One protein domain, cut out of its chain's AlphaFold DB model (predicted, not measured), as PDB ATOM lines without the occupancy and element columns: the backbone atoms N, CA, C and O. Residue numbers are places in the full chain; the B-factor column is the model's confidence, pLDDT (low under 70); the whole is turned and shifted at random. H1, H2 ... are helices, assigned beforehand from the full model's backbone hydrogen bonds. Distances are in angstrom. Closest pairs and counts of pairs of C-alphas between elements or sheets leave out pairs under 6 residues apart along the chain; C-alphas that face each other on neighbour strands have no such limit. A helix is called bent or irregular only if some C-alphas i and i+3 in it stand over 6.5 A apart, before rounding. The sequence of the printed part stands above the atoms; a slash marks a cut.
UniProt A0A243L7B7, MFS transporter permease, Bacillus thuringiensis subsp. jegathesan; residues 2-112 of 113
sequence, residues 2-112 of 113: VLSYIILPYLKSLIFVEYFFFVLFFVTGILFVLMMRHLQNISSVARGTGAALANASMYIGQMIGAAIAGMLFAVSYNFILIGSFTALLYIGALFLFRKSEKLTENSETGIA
ATOM      1  N   VAL A   2      67.110 117.106 101.603       77.62
ATOM      2  CA  VAL A   2      68.308 116.573 100.914       77.62
ATOM      3  C   VAL A   2      68.708 115.175 101.414       77.62
ATOM      4  O   VAL A   2      68.862 114.266 100.607       77.62
ATOM      5  N   LEU A   3      68.776 114.960 102.737       73.94
ATOM      6  CA  LEU A   3      69.117 113.641 103.307       73.94
ATOM      7  C   LEU A   3      68.151 112.531 102.870       73.94
ATOM      8  O   LEU A   3      68.579 111.418 102.593       73.94
ATOM      9  N   SER A   4      66.857 112.836 102.774       74.44
ATOM     10  CA  SER A   4      65.831 111.873 102.365       74.44
ATOM     11  C   SER A   4      66.055 111.350 100.940       74.44
ATOM     12  O   SER A   4      65.852 110.163 100.712       74.44
ATOM     13  N   TYR A   5      66.561 112.174 100.011       76.06
ATOM     14  CA  TYR A   5      66.906 111.735  98.648       76.06
ATOM     15  C   TYR A   5      68.182 110.886  98.579       76.06
ATOM     16  O   TYR A   5      68.305 110.045  97.695       76.06
ATOM     17  N   ILE A   6      69.115 111.082  99.514       76.31
ATOM     18  CA  ILE A   6      70.362 110.306  99.587       76.31
ATOM     19  C   ILE A   6      70.116 108.942 100.237       76.31
ATOM     20  O   ILE A   6      70.734 107.963  99.841       76.31
ATOM     21  N   ILE A   7      69.213 108.860 101.218       78.00
ATOM     22  CA  ILE A   7      68.935 107.624 101.965       78.00
ATOM     23  C   ILE A   7      68.006 106.686 101.179       78.00
ATOM     24  O   ILE A   7      68.184 105.469 101.234       78.00
ATOM     25  N   LEU A   8      67.055 107.236 100.412       77.69
ATOM     26  CA  LEU A   8      66.042 106.481  99.656       77.69
ATOM     27  C   LEU A   8      66.584 105.293  98.834       77.69
ATOM     28  O   LEU A   8      66.016 104.208  98.940       77.69
ATOM     29  N   PRO A   9      67.673 105.444  98.053       78.12
ATOM     30  CA  PRO A   9      68.208 104.375  97.208       78.12
ATOM     31  C   PRO A   9      68.738 103.163  97.984       78.12
ATOM     32  O   PRO A   9      68.915 102.098  97.400       78.12
ATOM     33  N   TYR A  10      69.018 103.321  99.280       78.00
ATOM     34  CA  TYR A  10      69.564 102.266 100.135       78.00
ATOM     35  C   TYR A  10      68.480 101.528 100.933       78.00
ATOM     36  O   TYR A  10      68.758 100.493 101.546       78.00
ATOM     37  N   LEU A  11      67.242 102.032 100.932       78.44
ATOM     38  CA  LEU A  11      66.129 101.436 101.664       78.44
ATOM     39  C   LEU A  11      65.563 100.240 100.892       78.44
ATOM     40  O   LEU A  11      65.003 100.381  99.812       78.44
ATOM     41  N   LYS A  12      65.670  99.047 101.487       75.25
ATOM     42  CA  LYS A  12      65.076  97.809 100.946       75.25
ATOM     43  C   LYS A  12      63.673  97.519 101.487       75.25
ATOM     44  O   LYS A  12      62.977  96.668 100.948       75.25
ATOM     45  N   SER A  13      63.266  98.195 102.564       82.62
ATOM     46  CA  SER A  13      61.964  97.994 103.206       82.62
ATOM     47  C   SER A  13      60.938  98.997 102.682       82.62
ATOM     48  O   SER A  13      61.122 100.209 102.811       82.62
ATOM     49  N   LEU A  14      59.848  98.471 102.119       83.00
ATOM     50  CA  LEU A  14      58.780  99.239 101.474       83.00
ATOM     51  C   LEU A  14      58.141 100.262 102.427       83.00
ATOM     52  O   LEU A  14      57.944 101.410 102.044       83.00
ATOM     53  N   ILE A  15      57.928  99.880 103.690       86.88
ATOM     54  CA  ILE A  15      57.324 100.735 104.726       86.88
ATOM     55  C   ILE A  15      58.157 102.005 104.955       86.88
ATOM     56  O   ILE A  15      57.618 103.102 105.084       86.88
ATOM     57  N   PHE A  16      59.488 101.877 104.979       82.25
ATOM     58  CA  PHE A  16      60.360 103.038 105.153       82.25
ATOM     59  C   PHE A  16      60.333 103.937 103.919       82.25
ATOM     60  O   PHE A  16      60.242 105.153 104.061       82.25
ATOM     61  N   VAL A  17      60.365 103.362 102.715       84.31
ATOM     62  CA  VAL A  17      60.281 104.135 101.467       84.31
ATOM     63  C   VAL A  17      58.992 104.957 101.424       84.31
ATOM     64  O   VAL A  17      59.048 106.157 101.160       84.31
ATOM     65  N   GLU A  18      57.854 104.348 101.756       86.88
ATOM     66  CA  GLU A  18      56.554 105.023 101.810       86.88
ATOM     67  C   GLU A  18      56.553 106.191 102.801       86.88
ATOM     68  O   GLU A  18      56.160 107.301 102.443       86.88
ATOM     69  N   TYR A  19      57.076 105.984 104.012       87.81
ATOM     70  CA  TYR A  19      57.178 107.047 105.012       87.81
ATOM     71  C   TYR A  19      58.031 108.229 104.529       87.81
ATOM     72  O   TYR A  19      57.647 109.392 104.676       87.81
ATOM     73  N   PHE A  20      59.179 107.956 103.904       86.31
ATOM     74  CA  PHE A  20      60.028 109.011 103.355       86.31
ATOM     75  C   PHE A  20      59.343 109.766 102.210       86.31
ATOM     76  O   PHE A  20      59.435 110.995 102.157       86.31
ATOM     77  N   PHE A  21      58.629 109.067 101.324       86.44
ATOM     78  CA  PHE A  21      57.828 109.709 100.283       86.44
ATOM     79  C   PHE A  21      56.703 110.557 100.870       86.44
ATOM     80  O   PHE A  21      56.518 111.690 100.429       86.44
ATOM     81  N   PHE A  22      56.005 110.063 101.894       89.50
ATOM     82  CA  PHE A  22      54.974 110.822 102.591       89.50
ATOM     83  C   PHE A  22      55.531 112.149 103.114       89.50
ATOM     84  O   PHE A  22      54.991 113.208 102.801       89.50
ATOM     85  N   VAL A  23      56.660 112.120 103.829       89.56
ATOM     86  CA  VAL A  23      57.304 113.338 104.348       89.56
ATOM     87  C   VAL A  23      57.743 114.272 103.212       89.56
ATOM     88  O   VAL A  23      57.558 115.488 103.312       89.56
ATOM     89  N   LEU A  24      58.297 113.726 102.122       89.00
ATOM     90  CA  LEU A  24      58.703 114.507 100.948       89.00
ATOM     91  C   LEU A  24      57.514 115.234 100.308       89.00
ATOM     92  O   LEU A  24      57.576 116.450 100.109       89.00
ATOM     93  N   PHE A  25      56.429 114.520 100.014       88.12
ATOM     94  CA  PHE A  25      55.238 115.100  99.394       88.12
ATOM     95  C   PHE A  25      54.511 116.064 100.328       88.12
ATOM     96  O   PHE A  25      54.093 117.132  99.886       88.12
ATOM     97  N   PHE A  26      54.415 115.733 101.615       92.06
ATOM     98  CA  PHE A  26      53.758 116.575 102.608       92.06
ATOM     99  C   PHE A  26      54.428 117.950 102.713       92.06
ATOM    100  O   PHE A  26      53.786 118.985 102.530       92.06
ATOM    101  N   VAL A  27      55.743 117.975 102.934       90.69
ATOM    102  CA  VAL A  27      56.485 119.234 103.087       90.69
ATOM    103  C   VAL A  27      56.560 120.003 101.765       90.69
ATOM    104  O   VAL A  27      56.405 121.223 101.764       90.69
ATOM    105  N   THR A  28      56.749 119.313 100.634       88.31
ATOM    106  CA  THR A  28      56.784 119.967  99.312       88.31
ATOM    107  C   THR A  28      55.430 120.580  98.958       88.31
ATOM    108  O   THR A  28      55.390 121.691  98.434       88.31
ATOM    109  N   GLY A  29      54.321 119.918  99.300       89.62
ATOM    110  CA  GLY A  29      52.975 120.451  99.100       89.62
ATOM    111  C   GLY A  29      52.740 121.754  99.868       89.62
ATOM    112  O   GLY A  29      52.260 122.731  99.294       89.62
ATOM    113  N   ILE A  30      53.153 121.805 101.140       93.06
ATOM    114  CA  ILE A  30      53.060 123.025 101.960       93.06
ATOM    115  C   ILE A  30      53.937 124.144 101.379       93.06
ATOM    116  O   ILE A  30      53.467 125.271 101.209       93.06
ATOM    117  N   LEU A  31      55.195 123.835 101.040       89.38
ATOM    118  CA  LEU A  31      56.133 124.791 100.440       89.38
ATOM    119  C   LEU A  31      55.598 125.373  99.132       89.38
ATOM    120  O   LEU A  31      55.676 126.582  98.925       89.38
ATOM    121  N   PHE A  32      55.026 124.530  98.272       88.12
ATOM    122  CA  PHE A  32      54.475 124.950  96.991       88.12
ATOM    123  C   PHE A  32      53.349 125.974  97.171       88.12
ATOM    124  O   PHE A  32      53.393 127.049  96.572       88.12
ATOM    125  N   VAL A  33      52.380 125.694  98.050       90.62
ATOM    126  CA  VAL A  33      51.275 126.627  98.337       90.62
ATOM    127  C   VAL A  33      51.798 127.951  98.904       90.62
ATOM    128  O   VAL A  33      51.350 129.022  98.483       90.62
ATOM    129  N   LEU A  34      52.774 127.902  99.818       90.12
ATOM    130  CA  LEU A  34      53.372 129.098 100.417       90.12
ATOM    131  C   LEU A  34      54.091 129.967  99.373       90.12
ATOM    132  O   LEU A  34      53.859 131.177  99.316       90.12
ATOM    133  N   MET A  35      54.927 129.359  98.528       87.88
ATOM    134  CA  MET A  35      55.664 130.072  97.480       87.88
ATOM    135  C   MET A  35      54.731 130.659  96.420       87.88
ATOM    136  O   MET A  35      54.911 131.804  96.010       87.88
ATOM    137  N   MET A  36      53.697 129.920  96.016       89.50
ATOM    138  CA  MET A  36      52.698 130.413  95.065       89.50
ATOM    139  C   MET A  36      51.935 131.615  95.615       89.50
ATOM    140  O   MET A  36      51.751 132.606  94.906       89.50
ATOM    141  N   ARG A  37      51.547 131.574  96.895       88.12
ATOM    142  CA  ARG A  37      50.936 132.725  97.569       88.12
ATOM    143  C   ARG A  37      51.882 133.926  97.594       88.12
ATOM    144  O   ARG A  37      51.440 135.042  97.345       88.12
ATOM    145  N   HIS A  38      53.167 133.704  97.869       86.56
ATOM    146  CA  HIS A  38      54.170 134.767  97.857       86.56
ATOM    147  C   HIS A  38      54.288 135.418  96.469       86.56
ATOM    148  O   HIS A  38      54.132 136.631  96.360       86.56
ATOM    149  N   LEU A  39      54.446 134.623  95.403       84.75
ATOM    150  CA  LEU A  39      54.535 135.130  94.027       84.75
ATOM    151  C   LEU A  39      53.290 135.914  93.598       84.75
ATOM    152  O   LEU A  39      53.401 136.952  92.949       84.75
ATOM    153  N   GLN A  40      52.102 135.446  93.977       86.00
ATOM    154  CA  GLN A  40      50.856 136.152  93.675       86.00
ATOM    155  C   GLN A  40      50.727 137.459  94.474       86.00
ATOM    156  O   GLN A  40      50.198 138.440  93.960       86.00
ATOM    157  N   ASN A  41      51.233 137.515  95.706       83.56
ATOM    158  CA  ASN A  41      51.181 138.733  96.517       83.56
ATOM    159  C   ASN A  41      52.099 139.855  95.999       83.56
ATOM    160  O   ASN A  41      51.826 141.016  96.291       83.56
ATOM    161  N   ILE A  42      53.135 139.539  95.212       82.25
ATOM    162  CA  ILE A  42      54.045 140.538  94.618       82.25
ATOM    163  C   ILE A  42      53.328 141.428  93.587       82.25
ATOM    164  O   ILE A  42      53.687 142.592  93.420       82.25
ATOM    165  N   SER A  43      52.295 140.926  92.899       70.94
ATOM    166  CA  SER A  43      51.525 141.720  91.935       70.94
ATOM    167  C   SER A  43      50.035 141.420  92.033       70.94
ATOM    168  O   SER A  43      49.542 140.432  91.487       70.94
ATOM    169  N   SER A  44      49.294 142.316  92.689       66.81
ATOM    170  CA  SER A  44      47.835 142.217  92.842       66.81
ATOM    171  C   SER A  44      47.086 142.210  91.501       66.81
ATOM    172  O   SER A  44      46.034 141.574  91.394       66.81
ATOM    173  N   VAL A  45      47.655 142.854  90.473       76.12
ATOM    174  CA  VAL A  45      47.096 142.967  89.115       76.12
ATOM    175  C   VAL A  45      47.429 141.742  88.250       76.12
ATOM    176  O   VAL A  45      46.592 141.313  87.460       76.12
ATOM    177  N   ALA A  46      48.603 141.122  88.425       80.06
ATOM    178  CA  ALA A  46      49.078 140.018  87.581       80.06
ATOM    179  C   ALA A  46      49.099 138.642  88.281       80.06
ATOM    180  O   ALA A  46      49.828 137.742  87.858       80.06
ATOM    181  N   ARG A  47      48.284 138.442  89.328       83.25
ATOM    182  CA  ARG A  47      48.227 137.184  90.110       83.25
ATOM    183  C   ARG A  47      48.080 135.933  89.243       83.25
ATOM    184  O   ARG A  47      48.789 134.953  89.457       83.25
ATOM    185  N   GLY A  48      47.184 135.985  88.254       84.38
ATOM    186  CA  GLY A  48      46.941 134.875  87.328       84.38
ATOM    187  C   GLY A  48      48.165 134.545  86.472       84.38
ATOM    188  O   GLY A  48      48.526 133.378  86.345       84.38
ATOM    189  N   THR A  49      48.857 135.564  85.959       88.81
ATOM    190  CA  THR A  49      50.074 135.404  85.149       88.81
ATOM    191  C   THR A  49      51.235 134.852  85.974       88.81
ATOM    192  O   THR A  49      51.908 133.929  85.526       88.81
ATOM    193  N   GLY A  50      51.443 135.359  87.196       85.88
ATOM    194  CA  GLY A  50      52.484 134.860  88.100       85.88
ATOM    195  C   GLY A  50      52.268 133.394  88.484       85.88
ATOM    196  O   GLY A  50      53.203 132.595  88.445       85.88
ATOM    197  N   ALA A  51      51.019 133.014  88.769       87.56
ATOM    198  CA  ALA A  51      50.660 131.625  89.036       87.56
ATOM    199  C   ALA A  51      50.838 130.727  87.800       87.56
ATOM    200  O   ALA A  51      51.394 129.635  87.903       87.56
ATOM    201  N   ALA A  52      50.399 131.185  86.624       90.94
ATOM    202  CA  ALA A  52      50.548 130.441  85.376       90.94
ATOM    203  C   ALA A  52      52.025 130.217  85.019       90.94
ATOM    204  O   ALA A  52      52.395 129.104  84.649       90.94
ATOM    205  N   LEU A  53      52.874 131.236  85.190       90.25
ATOM    206  CA  LEU A  53      54.309 131.134  84.933       90.25
ATOM    207  C   LEU A  53      54.987 130.160  85.901       90.25
ATOM    208  O   LEU A  53      55.730 129.291  85.457       90.25
ATOM    209  N   ALA A  54      54.691 130.248  87.199       90.81
ATOM    210  CA  ALA A  54      55.241 129.330  88.194       90.81
ATOM    211  C   ALA A  54      54.822 127.872  87.935       90.81
ATOM    212  O   ALA A  54      55.659 126.969  87.982       90.81
ATOM    213  N   ASN A  55      53.554 127.647  87.575       91.62
ATOM    214  CA  ASN A  55      53.064 126.328  87.176       91.62
ATOM    215  C   ASN A  55      53.764 125.826  85.903       91.62
ATOM    216  O   ASN A  55      54.206 124.680  85.856       91.62
ATOM    217  N   ALA A  56      53.923 126.678  84.886       94.31
ATOM    218  CA  ALA A  56      54.637 126.322  83.662       94.31
ATOM    219  C   ALA A  56      56.105 125.957  83.945       94.31
ATOM    220  O   ALA A  56      56.581 124.920  83.481       94.31
ATOM    221  N   SER A  57      56.808 126.751  84.757       93.69
ATOM    222  CA  SER A  57      58.185 126.466  85.173       93.69
ATOM    223  C   SER A  57      58.303 125.150  85.943       93.69
ATOM    224  O   SER A  57      59.243 124.393  85.700       93.69
ATOM    225  N   MET A  58      57.346 124.838  86.824       93.44
ATOM    226  CA  MET A  58      57.306 123.557  87.533       93.44
ATOM    227  C   MET A  58      57.185 122.380  86.559       93.44
ATOM    228  O   MET A  58      57.971 121.436  86.650       93.44
ATOM    229  N   TYR A  59      56.251 122.440  85.603       94.69
ATOM    230  CA  TYR A  59      56.064 121.366  84.624       94.69
ATOM    231  C   TYR A  59      57.279 121.182  83.711       94.69
ATOM    232  O   TYR A  59      57.671 120.045  83.447       94.69
ATOM    233  N   ILE A  60      57.924 122.275  83.288       95.69
ATOM    234  CA  ILE A  60      59.186 122.213  82.535       95.69
ATOM    235  C   ILE A  60      60.266 121.519  83.373       95.69
ATOM    236  O   ILE A  60      60.928 120.598  82.892       95.69
ATOM    237  N   GLY A  61      60.415 121.911  84.642       93.81
ATOM    238  CA  GLY A  61      61.359 121.279  85.563       93.81
ATOM    239  C   GLY A  61      61.084 119.786  85.752       93.81
ATOM    240  O   GLY A  61      62.016 118.984  85.749       93.81
ATOM    241  N   GLN A  62      59.814 119.393  85.849       93.25
ATOM    242  CA  GLN A  62      59.414 117.995  85.997       93.25
ATOM    243  C   GLN A  62      59.666 117.178  84.726       93.25
ATOM    244  O   GLN A  62      60.139 116.046  84.821       93.25
ATOM    245  N   MET A  63      59.433 117.757  83.546       95.75
ATOM    246  CA  MET A  63      59.760 117.133  82.263       95.75
ATOM    247  C   MET A  63      61.268 116.889  82.131       95.75
ATOM    248  O   MET A  63      61.690 115.762  81.867       95.75
ATOM    249  N   ILE A  64      62.086 117.924  82.352       95.50
ATOM    250  CA  ILE A  64      63.550 117.822  82.268       95.50
ATOM    251  C   ILE A  64      64.073 116.848  83.330       95.50
ATOM    252  O   ILE A  64      64.887 115.975  83.029       95.50
ATOM    253  N   GLY A  65      63.572 116.956  84.561       93.25
ATOM    254  CA  GLY A  65      63.940 116.079  85.667       93.25
ATOM    255  C   GLY A  65      63.629 114.612  85.376       93.25
ATOM    256  O   GLY A  65      64.486 113.762  85.602       93.25
ATOM    257  N   ALA A  66      62.453 114.313  84.818       92.62
ATOM    258  CA  ALA A  66      62.070 112.955  84.437       92.62
ATOM    259  C   ALA A  66      62.934 112.408  83.291       92.62
ATOM    260  O   ALA A  66      63.384 111.263  83.364       92.62
ATOM    261  N   ALA A  67      63.216 113.223  82.269       94.25
ATOM    262  CA  ALA A  67      64.075 112.826  81.153       94.25
ATOM    263  C   ALA A  67      65.497 112.478  81.628       94.25
ATOM    264  O   ALA A  67      66.027 111.415  81.296       94.25
ATOM    265  N   ILE A  68      66.093 113.334  82.465       93.38
ATOM    266  CA  ILE A  68      67.433 113.109  83.020       93.38
ATOM    267  C   ILE A  68      67.424 111.916  83.984       93.38
ATOM    268  O   ILE A  68      68.301 111.061  83.896       93.38
ATOM    269  N   ALA A  69      66.427 111.802  84.866       89.19
ATOM    270  CA  ALA A  69      66.319 110.675  85.791       89.19
ATOM    271  C   ALA A  69      66.204 109.333  85.053       89.19
ATOM    272  O   ALA A  69      66.874 108.376  85.437       89.19
ATOM    273  N   GLY A  70      65.420 109.271  83.970       89.38
ATOM    274  CA  GLY A  70      65.310 108.083  83.121       89.38
ATOM    275  C   GLY A  70      66.639 107.705  82.466       89.38
ATOM    276  O   GLY A  70      67.037 106.541  82.506       89.38
ATOM    277  N   MET A  71      67.374 108.691  81.940       91.69
ATOM    278  CA  MET A  71      68.713 108.471  81.382       91.69
ATOM    279  C   MET A  71      69.704 107.970  82.446       91.69
ATOM    280  O   MET A  71      70.417 106.995  82.218       91.69
ATOM    281  N   LEU A  72      69.729 108.594  83.628       88.31
ATOM    282  CA  LEU A  72      70.600 108.190  84.739       88.31
ATOM    283  C   LEU A  72      70.275 106.778  85.237       88.31
ATOM    284  O   LEU A  72      71.192 106.016  85.562       88.31
ATOM    285  N   PHE A  73      68.990 106.419  85.271       88.06
ATOM    286  CA  PHE A  73      68.557 105.069  85.613       88.06
ATOM    287  C   PHE A  73      69.079 104.042  84.605       88.06
ATOM    288  O   PHE A  73      69.632 103.019  85.006       88.06
ATOM    289  N   ALA A  74      68.965 104.339  83.306       87.69
ATOM    290  CA  ALA A  74      69.402 103.447  82.234       87.69
ATOM    291  C   ALA A  74      70.915 103.164  82.262       87.69
ATOM    292  O   ALA A  74      71.337 102.075  81.885       87.69
ATOM    293  N   VAL A  75      71.729 104.119  82.727       85.31
ATOM    294  CA  VAL A  75      73.192 103.970  82.807       85.31
ATOM    295  C   VAL A  75      73.642 103.229  84.070       85.31
ATOM    296  O   VAL A  75      74.611 102.475  84.028       85.31
ATOM    297  N   SER A  76      72.981 103.452  85.208       78.38
ATOM    298  CA  SER A  76      73.467 102.967  86.513       78.38
ATOM    299  C   SER A  76      72.723 101.762  87.078       78.38
ATOM    300  O   SER A  76      73.180 101.193  88.074       78.38
ATOM    301  N   TYR A  77      71.588 101.385  86.476       79.19
ATOM    302  CA  TYR A  77      70.675 100.327  86.934       79.19
ATOM    303  C   TYR A  77      70.245 100.460  88.408       79.19
ATOM    304  O   TYR A  77      69.740  99.515  89.006       79.19
ATOM    305  N   ASN A  78      70.460 101.633  89.013       79.44
ATOM    306  CA  ASN A  78      70.269 101.906  90.431       79.44
ATOM    307  C   ASN A  78      69.783 103.345  90.629       79.44
ATOM    308  O   ASN A  78      70.068 104.242  89.840       79.44
ATOM    309  N   PHE A  79      69.102 103.601  91.745       82.38
ATOM    310  CA  PHE A  79      68.558 104.929  92.059       82.38
ATOM    311  C   PHE A  79      69.570 105.887  92.713       82.38
ATOM    312  O   PHE A  79      69.240 107.043  92.971       82.38
ATOM    313  N   ILE A  80      70.807 105.446  92.970       84.25
ATOM    314  CA  ILE A  80      71.826 106.232  93.691       84.25
ATOM    315  C   ILE A  80      72.215 107.498  92.916       84.25
ATOM    316  O   ILE A  80      72.277 108.583  93.503       84.25
ATOM    317  N   LEU A  81      72.446 107.388  91.600       84.00
ATOM    318  CA  LEU A  81      72.790 108.551  90.773       84.00
ATOM    319  C   LEU A  81      71.632 109.543  90.689       84.00
ATOM    320  O   LEU A  81      71.857 110.749  90.733       84.00
ATOM    321  N   ILE A  82      70.399 109.039  90.626       87.38
ATOM    322  CA  ILE A  82      69.190 109.866  90.584       87.38
ATOM    323  C   ILE A  82      69.052 110.639  91.897       87.38
ATOM    324  O   ILE A  82      68.924 111.859  91.874       87.38
ATOM    325  N   GLY A  83      69.166 109.954  93.041       85.75
ATOM    326  CA  GLY A  83      69.110 110.590  94.360       85.75
ATOM    327  C   GLY A  83      70.207 111.639  94.557       85.75
ATOM    328  O   GLY A  83      69.928 112.740  95.032       85.75
ATOM    329  N   SER A  84      71.433 111.344  94.117       85.44
ATOM    330  CA  SER A  84      72.564 112.283  94.179       85.44
ATOM    331  C   SER A  84      72.349 113.507  93.282       85.44
ATOM    332  O   SER A  84      72.589 114.637  93.706       85.44
ATOM    333  N   PHE A  85      71.840 113.303  92.067       88.31
ATOM    334  CA  PHE A  85      71.503 114.384  91.142       88.31
ATOM    335  C   PHE A  85      70.396 115.287  91.702       88.31
ATOM    336  O   PHE A  85      70.552 116.509  91.740       88.31
ATOM    337  N   THR A  86      69.311 114.704  92.220       89.62
ATOM    338  CA  THR A  86      68.232 115.460  92.870       89.62
ATOM    339  C   THR A  86      68.736 116.225  94.095       89.62
ATOM    340  O   THR A  86      68.372 117.386  94.282       89.62
ATOM    341  N   ALA A  87      69.611 115.623  94.906       87.75
ATOM    342  CA  ALA A  87      70.219 116.287  96.057       87.75
ATOM    343  C   ALA A  87      71.053 117.513  95.646       87.75
ATOM    344  O   ALA A  87      70.908 118.573  96.257       87.75
ATOM    345  N   LEU A  88      71.868 117.402  94.589       89.94
ATOM    346  CA  LEU A  88      72.654 118.520  94.055       89.94
ATOM    347  C   LEU A  88      71.765 119.665  93.556       89.94
ATOM    348  O   LEU A  88      72.012 120.822  93.901       89.94
ATOM    349  N   LEU A  89      70.705 119.353  92.804       90.25
ATOM    350  CA  LEU A  89      69.740 120.361  92.354       90.25
ATOM    351  C   LEU A  89      69.065 121.068  93.533       90.25
ATOM    352  O   LEU A  89      68.901 122.287  93.506       90.25
ATOM    353  N   TYR A  90      68.718 120.328  94.587       87.94
ATOM    354  CA  TYR A  90      68.089 120.901  95.774       87.94
ATOM    355  C   TYR A  90      69.041 121.832  96.539       87.94
ATOM    356  O   TYR A  90      68.635 122.905  96.981       87.94
ATOM    357  N   ILE A  91      70.321 121.464  96.656       89.31
ATOM    358  CA  ILE A  91      71.353 122.336  97.238       89.31
ATOM    359  C   ILE A  91      71.504 123.613  96.401       89.31
ATOM    360  O   ILE A  91      71.529 124.711  96.960       89.31
ATOM    361  N   GLY A  92      71.546 123.486  95.071       89.94
ATOM    362  CA  GLY A  92      71.591 124.629  94.157       89.94
ATOM    363  C   GLY A  92      70.383 125.558  94.315       89.94
ATOM    364  O   GLY A  92      70.548 126.774  94.414       89.94
ATOM    365  N   ALA A  93      69.178 124.993  94.423       87.88
ATOM    366  CA  ALA A  93      67.949 125.749  94.652       87.88
ATOM    367  C   ALA A  93      67.966 126.493  95.996       87.88
ATOM    368  O   ALA A  93      67.617 127.671  96.046       87.88
ATOM    369  N   LEU A  94      68.434 125.850  97.073       87.38
ATOM    370  CA  LEU A  94      68.583 126.495  98.383       87.38
ATOM    371  C   LEU A  94      69.582 127.653  98.338       87.38
ATOM    372  O   LEU A  94      69.334 128.707  98.923       87.38
ATOM    373  N   PHE A  95      70.702 127.482  97.636       89.19
ATOM    374  CA  PHE A  95      71.690 128.545  97.481       89.19
ATOM    375  C   PHE A  95      71.119 129.738  96.706       89.19
ATOM    376  O   PHE A  95      71.287 130.886  97.122       89.19
ATOM    377  N   LEU A  96      70.396 129.469  95.616       88.94
ATOM    378  CA  LEU A  96      69.732 130.503  94.829       88.94
ATOM    379  C   LEU A  96      68.671 131.246  95.652       88.94
ATOM    380  O   LEU A  96      68.625 132.472  95.608       88.94
ATOM    381  N   PHE A  97      67.877 130.520  96.443       85.81
ATOM    382  CA  PHE A  97      66.859 131.109  97.312       85.81
ATOM    383  C   PHE A  97      67.478 132.034  98.366       85.81
ATOM    384  O   PHE A  97      67.077 133.190  98.479       85.81
ATOM    385  N   ARG A  98      68.535 131.585  99.057       85.38
ATOM    386  CA  ARG A  98      69.267 132.422 100.028       85.38
ATOM    387  C   ARG A  98      69.900 133.654  99.384       85.38
ATOM    388  O   ARG A  98      69.932 134.724  99.983       85.38
ATOM    389  N   LYS A  99      70.422 133.514  98.161       84.81
ATOM    390  CA  LYS A  99      70.958 134.651  97.404       84.81
ATOM    391  C   LYS A  99      69.850 135.642  97.039       84.81
ATOM    392  O   LYS A  99      70.082 136.841  97.143       84.81
ATOM    393  N   SER A 100      68.676 135.155  96.638       82.00
ATOM    394  CA  SER A 100      67.509 135.994  96.344       82.00
ATOM    395  C   SER A 100      67.067 136.790  97.571       82.00
ATOM    396  O   SER A 100      66.884 137.995  97.471       82.00
ATOM    397  N   GLU A 101      66.966 136.139  98.730       80.00
ATOM    398  CA  GLU A 101      66.615 136.778 100.004       80.00
ATOM    399  C   GLU A 101      67.594 137.907 100.365       80.00
ATOM    400  O   GLU A 101      67.181 139.042 100.597       80.00
ATOM    401  N   LYS A 102      68.906 137.642 100.283       74.69
ATOM    402  CA  LYS A 102      69.952 138.638 100.575       74.69
ATOM    403  C   LYS A 102      69.936 139.848  99.624       74.69
ATOM    404  O   LYS A 102      70.355 140.944 100.004       74.69
ATOM    405  N   LEU A 103      69.509 139.654  98.372       71.19
ATOM    406  CA  LEU A 103      69.366 140.734  97.386       71.19
ATOM    407  C   LEU A 103      68.146 141.614  97.679       71.19
ATOM    408  O   LEU A 103      68.232 142.838  97.550       71.19
ATOM    409  N   THR A 104      67.036 141.007  98.097       69.56
ATOM    410  CA  THR A 104      65.842 141.732  98.547       69.56
ATOM    411  C   THR A 104      66.147 142.566  99.796       69.56
ATOM    412  O   THR A 104      65.847 143.754  99.807       69.56
ATOM    413  N   GLU A 105      66.862 142.005 100.776       69.25
ATOM    414  CA  GLU A 105      67.254 142.704 102.014       69.25
ATOM    415  C   GLU A 105      68.175 143.920 101.763       69.25
ATOM    416  O   GLU A 105      67.979 144.989 102.344       69.25
ATOM    417  N   ASN A 106      69.153 143.803 100.848       64.38
ATOM    418  CA  ASN A 106      70.025 144.929 100.465       64.38
ATOM    419  C   ASN A 106      69.274 146.045  99.730       64.38
ATOM    420  O   ASN A 106      69.645 147.214  99.820       64.38
ATOM    421  N   SER A 107      68.229 145.689  98.982       60.00
ATOM    422  CA  SER A 107      67.423 146.667  98.249       60.00
ATOM    423  C   SER A 107      66.551 147.496  99.197       60.00
ATOM    424  O   SER A 107      66.340 148.677  98.945       60.00
ATOM    425  N   GLU A 108      66.094 146.918 100.312       59.00
ATOM    426  CA  GLU A 108      65.352 147.644 101.354       59.00
ATOM    427  C   GLU A 108      66.262 148.548 102.203       59.00
ATOM    428  O   GLU A 108      65.877 149.668 102.535       59.00
ATOM    429  N   THR A 109      67.495 148.121 102.499       58.97
ATOM    430  CA  THR A 109      68.465 148.946 103.248       58.97
ATOM    431  C   THR A 109      69.067 150.084 102.416       58.97
ATOM    432  O   THR A 109      69.364 151.138 102.972       58.97
ATOM    433  N   GLY A 110      69.189 149.931 101.093       54.03
ATOM    434  CA  GLY A 110      69.673 150.986 100.191       54.03
ATOM    435  C   GLY A 110      68.678 152.122  99.907       54.03
ATOM    436  O   GLY A 110      69.087 153.163  99.407       54.03
ATOM    437  N   ILE A 111      67.390 151.950 100.225       53.19
ATOM    438  CA  ILE A 111      66.367 153.013 100.127       53.19
ATOM    439  C   ILE A 111      66.263 153.815 101.444       53.19
ATOM    440  O   ILE A 111      65.645 154.876 101.480       53.19
ATOM    441  N   ALA A 112      66.905 153.345 102.520       51.31
ATOM    442  CA  ALA A 112      66.892 153.974 103.841       51.31
ATOM    443  C   ALA A 112      68.122 154.864 104.153       51.31
ATOM    444  O   ALA A 112      68.264 155.286 105.302       51.31
TER     445      ALA A 112
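This is residues 2 to 112 of the 113 residues of the protein "MFS transporter permease" of Bacillus thuringiensis subsp. jegathesan (UniProt A0A243L7B7). Three long helices, H2, H3 and H4, fold back and forth in a loose zigzag, each meeting the next near their shared turn and splaying away from it, while the short helix H1 fits between the beginnings of H2 and H4. The four make an open frame, with H2 and H4 apart, and residues 92 to 112, of which 92 to 109 belong to H4, stick out as a free arm. The printed part has 111 residues with four named helices in the order H1, H2, H3, H4 and no named strand; the class is all helix. The whole is loose, with a radius of gyration of the C-alphas of 17.5 A, and elongated, spanning 55 by 29 by 27 A.

H1 is residues 2 to 10, with C-alpha 2 at (68.308, 116.573, 100.914), and measures 14.4 A from first to last C-alpha. It is irregular, but only just: C-alphas 6 and 9 are 6.7 A apart. H2, residues 14 to 42, is 42.1 A long and begins with C-alpha 14 at (58.780, 99.239, 101.474). H3, residues 47 to 76, is 42.7 A long. H4, residues 80 to 109, is 43.9 A long and ends with C-alpha 109 at (68.465, 148.946, 103.248).

H1 and H2 form a helical hairpin and touch at a shallow tilt of 27 degrees, opposite ways; H2 touches with residues 17 to 24 alone, and the closest C-alphas, of Leu 8 and Val 17, are 6.5 A apart. H2 and H3 form the next hairpin, at a shallow tilt of 31 degrees, opposite ways. They touch through residues 36 to 41 and 47 to 54 alone, with the closest C-alphas, of Gln 40 and Arg 47, 4.5 A apart. H3 and H4 are a third hairpin, at a shallow tilt of 30 degrees, opposite ways. Residues 69 to 73 of H3 and 81 to 82 of H4 alone touch, and the closest C-alphas, of Ala 69 and Ile 82, are 5.6 A apart. H1 and H4 touch at 3 degrees, a shallow tilt, opposite ways; H4 does so with residues 80 to 91 alone, and the closest C-alphas, of Tyr 5 and Gly 83, are 5.0 A apart. H1 and H3 are apart, as are H2 and H4. In H2, H3 and H4 every O i to N i+4 pair is within hydrogen-bond range; in H1 3 of 5 are.

The two C-alphas farthest apart, of Tyr 77 and Ala 112, are 56.4 A apart. The printed part has no cut, and its three links between helices are tight. Besides residues 92 to 112, residues 25 to 31 of H2 and 59 to 64 of H3 stand free. The mean pLDDT of the printed part is 83.9; residue 44 and residues 104 to 112 are under 70.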